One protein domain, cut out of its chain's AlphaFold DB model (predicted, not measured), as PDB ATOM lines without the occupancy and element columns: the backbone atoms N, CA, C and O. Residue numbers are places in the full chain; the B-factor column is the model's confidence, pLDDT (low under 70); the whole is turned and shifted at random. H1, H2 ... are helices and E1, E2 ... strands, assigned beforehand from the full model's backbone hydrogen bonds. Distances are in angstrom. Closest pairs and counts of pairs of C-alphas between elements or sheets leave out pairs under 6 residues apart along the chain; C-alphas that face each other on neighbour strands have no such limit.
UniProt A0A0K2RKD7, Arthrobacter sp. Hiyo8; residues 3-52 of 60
ATOM      1  N   ASN A   3     -55.341 -18.472 -21.728       93.25
ATOM      2  CA  ASN A   3     -55.155 -19.866 -21.309       93.25
ATOM      3  C   ASN A   3     -56.420 -20.467 -20.674       93.25
ATOM      4  O   ASN A   3     -56.765 -21.611 -20.931       93.25
ATOM      5  N   VAL A   4     -57.128 -19.670 -19.867       96.62
ATOM      6  CA  VAL A   4     -58.367 -20.085 -19.187       96.62
ATOM      7  C   VAL A   4     -59.495 -20.294 -20.196       96.62
ATOM      8  O   VAL A   4     -60.282 -21.221 -20.062       96.62
ATOM      9  N   CYS A   5     -59.559 -19.452 -21.227       96.06
ATOM     10  CA  CYS A   5     -60.570 -19.541 -22.276       96.06
ATOM     11  C   CYS A   5     -60.239 -20.577 -23.364       96.06
ATOM     12  O   CYS A   5     -61.038 -20.740 -24.282       96.06
ATOM     13  N   GLY A   6     -59.073 -21.235 -23.307       96.38
ATOM     14  CA  GLY A   6     -58.642 -22.205 -24.320       96.38
ATOM     15  C   GLY A   6     -58.489 -21.614 -25.725       96.38
ATOM     16  O   GLY A   6     -58.638 -22.330 -26.712       96.38
ATOM     17  N   LEU A   7     -58.245 -20.303 -25.837       98.25
ATOM     18  CA  LEU A   7     -58.119 -19.646 -27.136       98.25
ATOM     19  C   LEU A   7     -56.735 -19.910 -27.739       98.25
ATOM     20  O   LEU A   7     -55.737 -19.815 -27.017       98.25
ATOM     21  N   PRO A   8     -56.644 -20.169 -29.054       97.88
ATOM     22  CA  PRO A   8     -55.355 -20.312 -29.702       97.88
ATOM     23  C   PRO A   8     -54.627 -18.965 -29.702       97.88
ATOM     24  O   PRO A   8     -55.225 -17.911 -29.948       97.88
ATOM     25  N   ALA A   9     -53.325 -18.997 -29.435       98.00
ATOM     26  CA  ALA A   9     -52.482 -17.813 -29.429       98.00
ATOM     27  C   ALA A   9     -51.069 -18.122 -29.931       98.00
ATOM     28  O   ALA A   9     -50.561 -19.227 -29.750       98.00
ATOM     29  N   ILE A  10     -50.438 -17.131 -30.559       97.12
ATOM     30  CA  ILE A  10     -49.042 -17.185 -31.003       97.12
ATOM     31  C   ILE A  10     -48.362 -15.846 -30.718       97.12
ATOM     32  O   ILE A  10     -48.940 -14.785 -30.958       97.12
ATOM     33  N   THR A  11     -47.131 -15.895 -30.215       95.25
ATOM     34  CA  THR A  11     -46.299 -14.706 -30.015       95.25
ATOM     35  C   THR A  11     -45.346 -14.550 -31.188       95.25
ATOM     36  O   THR A  11     -44.593 -15.467 -31.504       95.25
ATOM     37  N   VAL A  12     -45.370 -13.377 -31.816       92.94
ATOM     38  CA  VAL A  12     -44.524 -13.030 -32.960       92.94
ATOM     39  C   VAL A  12     -43.541 -11.945 -32.510       92.94
ATOM     40  O   VAL A  12     -43.999 -10.900 -32.038       92.94
ATOM     41  N   PRO A  13     -42.214 -12.150 -32.621       90.00
ATOM     42  CA  PRO A  13     -41.234 -11.087 -32.391       90.00
ATOM     43  C   PRO A  13     -41.507  -9.920 -33.340       90.00
ATOM     44  O   PRO A  13     -41.858 -10.168 -34.488       90.00
ATOM     45  N   VAL A  14     -41.379  -8.675 -32.878       88.75
ATOM     46  CA  VAL A  14     -41.615  -7.466 -33.696       88.75
ATOM     47  C   VAL A  14     -40.480  -6.451 -33.669       88.75
ATOM     48  O   VAL A  14     -40.379  -5.625 -34.576       88.75
ATOM     49  N   HIS A  15     -39.651  -6.458 -32.622       86.94
ATOM     50  CA  HIS A  15     -38.653  -5.411 -32.415       86.94
ATOM     51  C   HIS A  15     -37.579  -5.828 -31.401       86.94
ATOM     52  O   HIS A  15     -37.796  -6.724 -30.589       86.94
ATOM     53  N   TRP A  16     -36.446  -5.130 -31.420       89.12
ATOM     54  CA  TRP A  16     -35.400  -5.171 -30.396       89.12
ATOM     55  C   TRP A  16     -35.200  -3.758 -29.873       89.12
ATOM     56  O   TRP A  16     -35.032  -2.857 -30.684       89.12
ATOM     57  N   THR A  17     -35.216  -3.539 -28.556       90.75
ATOM     58  CA  THR A  17     -35.124  -2.171 -28.004       90.75
ATOM     59  C   THR A  17     -33.781  -1.484 -28.275       90.75
ATOM     60  O   THR A  17     -33.673  -0.274 -28.088       90.75
ATOM     61  N   GLY A  18     -32.742  -2.242 -28.640       87.75
ATOM     62  CA  GLY A  18     -31.418  -1.718 -28.949       87.75
ATOM     63  C   GLY A  18     -31.274  -1.223 -30.395       87.75
ATOM     64  O   GLY A  18     -32.083  -1.545 -31.263       87.75
ATOM     65  N   PRO A  19     -30.210  -0.451 -30.680       83.50
ATOM     66  CA  PRO A  19     -30.010   0.209 -31.972       83.50
ATOM     67  C   PRO A  19     -29.716  -0.769 -33.118       83.50
ATOM     68  O   PRO A  19     -29.884  -0.427 -34.287       83.50
ATOM     69  N   THR A  20     -29.274  -1.985 -32.795       82.50
ATOM     70  CA  THR A  20     -28.995  -3.054 -33.757       82.50
ATOM     71  C   THR A  20     -29.832  -4.297 -33.445       82.50
ATOM     72  O   THR A  20     -30.018  -4.619 -32.266       82.50
ATOM     73  N   PRO A  21     -30.320  -5.039 -34.459       76.50
ATOM     74  CA  PRO A  21     -31.010  -6.308 -34.229       76.50
ATOM     75  C   PRO A  21     -30.161  -7.249 -33.362       76.50
ATOM     76  O   PRO A  21     -28.978  -7.427 -33.633       76.50
ATOM     77  N   GLY A  22     -30.758  -7.838 -32.321       79.50
ATOM     78  CA  GLY A  22     -30.050  -8.716 -31.375       79.50
ATOM     79  C   GLY A  22     -29.439  -7.993 -30.172       79.50
ATOM     80  O   GLY A  22     -28.862  -8.639 -29.305       79.50
ATOM     81  N   THR A  23     -29.583  -6.666 -30.089       85.00
ATOM     82  CA  THR A  23     -29.165  -5.871 -28.924       85.00
ATOM     83  C   THR A  23     -30.368  -5.285 -28.191       85.00
ATOM     84  O   THR A  23     -31.383  -4.957 -28.804       85.00
ATOM     85  N   GLY A  24     -30.264  -5.134 -26.870       87.38
ATOM     86  CA  GLY A  24     -31.399  -4.745 -26.027       87.38
ATOM     87  C   GLY A  24     -32.355  -5.911 -25.759       87.38
ATOM     88  O   GLY A  24     -31.964  -7.073 -25.837       87.38
ATOM     89  N   LEU A  25     -33.606  -5.607 -25.414       90.81
ATOM     90  CA  LEU A  25     -34.624  -6.610 -25.106       90.81
ATOM     91  C   LEU A  25     -35.471  -6.923 -26.348       90.81
ATOM     92  O   LEU A  25     -35.885  -5.992 -27.050       90.81
ATOM     93  N   PRO A  26     -35.774  -8.203 -26.621       89.06
ATOM     94  CA  PRO A  26     -36.713  -8.564 -27.669       89.06
ATOM     95  C   PRO A  26     -38.138  -8.187 -27.246       89.06
ATOM     96  O   PRO A  26     -38.562  -8.441 -26.119       89.06
ATOM     97  N   MET A  27     -38.897  -7.615 -28.173       90.06
ATOM     98  CA  MET A  27     -40.320  -7.333 -28.020       90.06
ATOM     99  C   MET A  27     -41.122  -8.153 -29.024       90.06
ATOM    100  O   MET A  27     -40.711  -8.336 -30.171       90.06
ATOM    101  N   GLY A  28     -42.289  -8.624 -28.593       91.12
ATOM    102  CA  GLY A  28     -43.216  -9.395 -29.411       91.12
ATOM    103  C   GLY A  28     -44.650  -8.929 -29.218       91.12
ATOM    104  O   GLY A  28     -44.984  -8.308 -28.211       91.12
ATOM    105  N   ILE A  29     -45.502  -9.261 -30.180       94.62
ATOM    106  CA  ILE A  29     -46.953  -9.137 -30.045       94.62
ATOM    107  C   ILE A  29     -47.565 -10.527 -29.924       94.62
ATOM    108  O   ILE A  29     -47.113 -11.468 -30.577       94.62
ATOM    109  N   GLN A  30     -48.604 -10.658 -29.104       96.69
ATOM    110  CA  GLN A  30     -49.369 -11.894 -28.996       96.69
ATOM    111  C   GLN A  30     -50.654 -11.765 -29.807       96.69
ATOM    112  O   GLN A  30     -51.512 -10.931 -29.513       96.69
ATOM    113  N   LEU A  31     -50.786 -12.610 -30.820       97.38
ATOM    114  CA  LEU A  31     -52.004 -12.752 -31.600       97.38
ATOM    115  C   LEU A  31     -52.894 -13.787 -30.917       97.38
ATOM    116  O   LEU A  31     -52.416 -14.860 -30.553       97.38
ATOM    117  N   ILE A  32     -54.178 -13.474 -30.760       98.00
ATOM    118  CA  ILE A  32     -55.172 -14.361 -30.144       98.00
ATOM    119  C   ILE A  32     -56.284 -14.588 -31.161       98.00
ATOM    120  O   ILE A  32     -56.857 -13.635 -31.691       98.00
ATOM    121  N   GLY A  33     -56.559 -15.852 -31.458       97.44
ATOM    122  CA  GLY A  33     -57.556 -16.263 -32.436       97.44
ATOM    123  C   GLY A  33     -58.877 -16.674 -31.797       97.44
ATOM    124  O   GLY A  33     -58.994 -16.853 -30.586       97.44
ATOM    125  N   LYS A  34     -59.885 -16.873 -32.648       97.62
ATOM    126  CA  LYS A  34     -61.114 -17.594 -32.285       97.62
ATOM    127  C   LYS A  34     -60.814 -19.099 -32.142       97.62
ATOM    128  O   LYS A  34     -59.840 -19.559 -32.745       97.62
ATOM    129  N   PRO A  35     -61.638 -19.882 -31.423       97.75
ATOM    130  CA  PRO A  35     -61.505 -21.341 -31.412       97.75
ATOM    131  C   PRO A  35     -61.449 -21.916 -32.838       97.75
ATOM    132  O   PRO A  35     -62.234 -21.501 -33.693       97.75
ATOM    133  N   GLY A  36     -60.504 -22.824 -33.108       97.31
ATOM    134  CA  GLY A  36     -60.328 -23.458 -34.423       97.31
ATOM    135  C   GLY A  36     -59.687 -22.584 -35.513       97.31
ATOM    136  O   GLY A  36     -59.783 -22.910 -36.697       97.31
ATOM    137  N   SER A  37     -59.077 -21.443 -35.159       98.12
ATOM    138  CA  SER A  37     -58.451 -20.513 -36.119       98.12
ATOM    139  C   SER A  37     -56.917 -20.574 -36.170       98.12
ATOM    140  O   SER A  37     -56.267 -19.635 -36.631       98.12
ATOM    141  N   GLU A  38     -56.312 -21.686 -35.752       98.31
ATOM    142  CA  GLU A  38     -54.861 -21.898 -35.687       98.31
ATOM    143  C   GLU A  38     -54.186 -21.650 -37.043       98.31
ATOM    144  O   GLU A  38     -53.169 -20.961 -37.120       98.31
ATOM    145  N   LEU A  39     -54.785 -22.136 -38.136       98.31
ATOM    146  CA  LEU A  39     -54.243 -21.923 -39.481       98.31
ATOM    147  C   LEU A  39     -54.239 -20.437 -39.870       98.31
ATOM    148  O   LEU A  39     -53.301 -19.970 -40.517       98.31
ATOM    149  N   LEU A  40     -55.269 -19.681 -39.478       98.06
ATOM    150  CA  LEU A  40     -55.319 -18.240 -39.721       98.06
ATOM    151  C   LEU A  40     -54.236 -17.517 -38.913       98.06
ATOM    152  O   LEU A  40     -53.539 -16.671 -39.471       98.06
ATOM    153  N   LEU A  41     -54.057 -17.882 -37.640       97.88
ATOM    154  CA  LEU A  41     -52.995 -17.334 -36.796       97.88
ATOM    155  C   LEU A  41     -51.605 -17.599 -37.379       97.88
ATOM    156  O   LEU A  41     -50.803 -16.672 -37.454       97.88
ATOM    157  N   LEU A  42     -51.333 -18.817 -37.854       97.38
ATOM    158  CA  LEU A  42     -50.056 -19.156 -38.491       97.38
ATOM    159  C   LEU A  42     -49.834 -18.377 -39.794       97.38
ATOM    160  O   LEU A  42     -48.735 -17.878 -40.037       97.38
ATOM    161  N   ARG A  43     -50.872 -18.217 -40.627       97.69
ATOM    162  CA  ARG A  43     -50.783 -17.417 -41.862       97.69
ATOM    163  C   ARG A  43     -50.498 -15.947 -41.558       97.69
ATOM    164  O   ARG A  43     -49.628 -15.363 -42.201       97.69
ATOM    165  N   LEU A  44     -51.180 -15.378 -40.563       95.94
ATOM    166  CA  LEU A  44     -50.970 -13.998 -40.132       95.94
ATOM    167  C   LEU A  44     -49.575 -13.803 -39.527       95.94
ATOM    168  O   LEU A  44     -48.871 -12.869 -39.908       95.94
ATOM    169  N   ALA A  45     -49.136 -14.711 -38.651       95.44
ATOM    170  CA  ALA A  45     -47.790 -14.691 -38.089       95.44
ATOM    171  C   ALA A  45     -46.732 -14.709 -39.198       95.44
ATOM    172  O   ALA A  45     -45.835 -13.869 -39.211       95.44
ATOM    173  N   ARG A  46     -46.899 -15.572 -40.209       94.06
ATOM    174  CA  ARG A  46     -45.974 -15.625 -41.343       94.06
ATOM    175  C   ARG A  46     -45.970 -14.342 -42.172       94.06
ATOM    176  O   ARG A  46     -44.921 -13.948 -42.677       94.06
ATOM    177  N   GLN A  47     -47.114 -13.681 -42.343       93.88
ATOM    178  CA  GLN A  47     -47.164 -12.382 -43.020       93.88
ATOM    179  C   GLN A  47     -46.379 -11.319 -42.246       93.88
ATOM    180  O   GLN A  47     -45.604 -10.585 -42.856       93.88
ATOM    181  N   LEU A  48     -46.518 -11.281 -40.920       91.38
ATOM    182  CA  LEU A  48     -45.780 -10.358 -40.056       91.38
ATOM    183  C   LEU A  48     -44.275 -10.640 -40.050       91.38
ATOM    184  O   LEU A  48     -43.478  -9.711 -40.165       91.38
ATOM    185  N   GLU A  49     -43.880 -11.910 -39.989       88.94
ATOM    186  CA  GLU A  49     -42.475 -12.313 -40.084       88.94
ATOM    187  C   GLU A  49     -41.846 -11.919 -41.421       88.94
ATOM    188  O   GLU A  49     -40.670 -11.590 -41.458       88.94
ATOM    189  N   ARG A  50     -42.601 -11.935 -42.530       88.75
ATOM    190  CA  ARG A  50     -42.092 -11.507 -43.847       88.75
ATOM    191  C   ARG A  50     -41.865 -10.001 -43.944       88.75
ATOM    192  O   ARG A  50     -41.021  -9.584 -44.729       88.75
ATOM    193  N   GLN A  51     -42.640  -9.203 -43.211       85.19
ATOM    194  CA  GLN A  51     -42.456  -7.748 -43.160       85.19
ATOM    195  C   GLN A  51     -41.251  -7.359 -42.303       85.19
ATOM    196  O   GLN A  51     -40.665  -6.296 -42.491       85.19
ATOM    197  N   GLN A  52     -40.847  -8.231 -41.385       77.00
ATOM    198  CA  GLN A  52     -39.642  -8.040 -40.604       77.00
ATOM    199  C   GLN A  52     -38.439  -8.647 -41.324       77.00
ATOM    200  O   GLN A  52     -38.463  -9.790 -41.774       77.00
TER     201      GLN A  52
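Overview. This is residues 3 to 52 of the 60 residues of a protein of Arthrobacter sp. Hiyo8 (UniProt A0A0K2RKD7). A long, two-stranded hairpin, E1 and E2, forms a narrow ribbon, and the single helix H1 folds back over one face of it, running along the ribbon nearer to E1 than to E2. The loop of residues 17 to 25 makes one end of the long axis, the link of residues 33 to 37 the other, and the first printed residues, 3 to 7, curve away from the ribbon on the side away from H1. The printed part has 50 residues with two named strands and one named helix, in the order E1, E2, H1. The sheet has the order E1, E2 and is antiparallel, and the class is mixed, helices and strands. The whole is loose, with a radius of gyration of the C-alphas of 13.0 A, and flat, with spans of 38 by 25 by 9 A.

Along the chain. E1, residues 9 to 16, is the longest strand by residues and runs 21.3 A from first to last C-alpha, beginning at C-alpha 9 at (-52.482, -17.813, -29.429). E2, residues 26 to 32, is 19.5 A long and ends at C-alpha 32 at (-55.172, -14.361, -30.144). H1, residues 38 to 51, is 20.2 A long and ends at C-alpha 51 at (-42.456, -7.748, -43.160).

Arrangement. E1 and E2 are antiparallel neighbours and form a hairpin, with 154 degrees between their N-to-C directions. The C-alphas of Ala 9 and Ile 32 face each other at 4.4 A, and those of Trp 16 and Pro 26 at 4.5 A. N 10 and O 31 are within hydrogen-bond range at 3.0 A, and so are N 27 and O 15 at 2.8 A. E1 and H1 have 9 pairs of C-alphas within 8 A, and their closest C-alphas are those of Val 12 and Ala 45, 6.3 A apart. E2 and H1 have 3 such pairs, and their closest C-alphas are those of Leu 31 and Leu 41, 7.0 A apart. The centre of H1 is 10.7 A from that of E1 and 12.0 A from that of E2. In H1 every O i to N i+4 pair is within hydrogen-bond range.

Size, cuts and confidence. The two C-alphas farthest apart are those of Pro 19 and Gly 36, at 38.5 A. The C-alphas of Asn 3 and Gln 52, the first and last printed residues, are 27.4 A apart. The printed part has no cut. The link from E1 to E2, 9 residues, is short, and the link from E2 to H1, 5 residues, is tight. The mean pLDDT of the printed part is 92.5, and no printed residue is under 70.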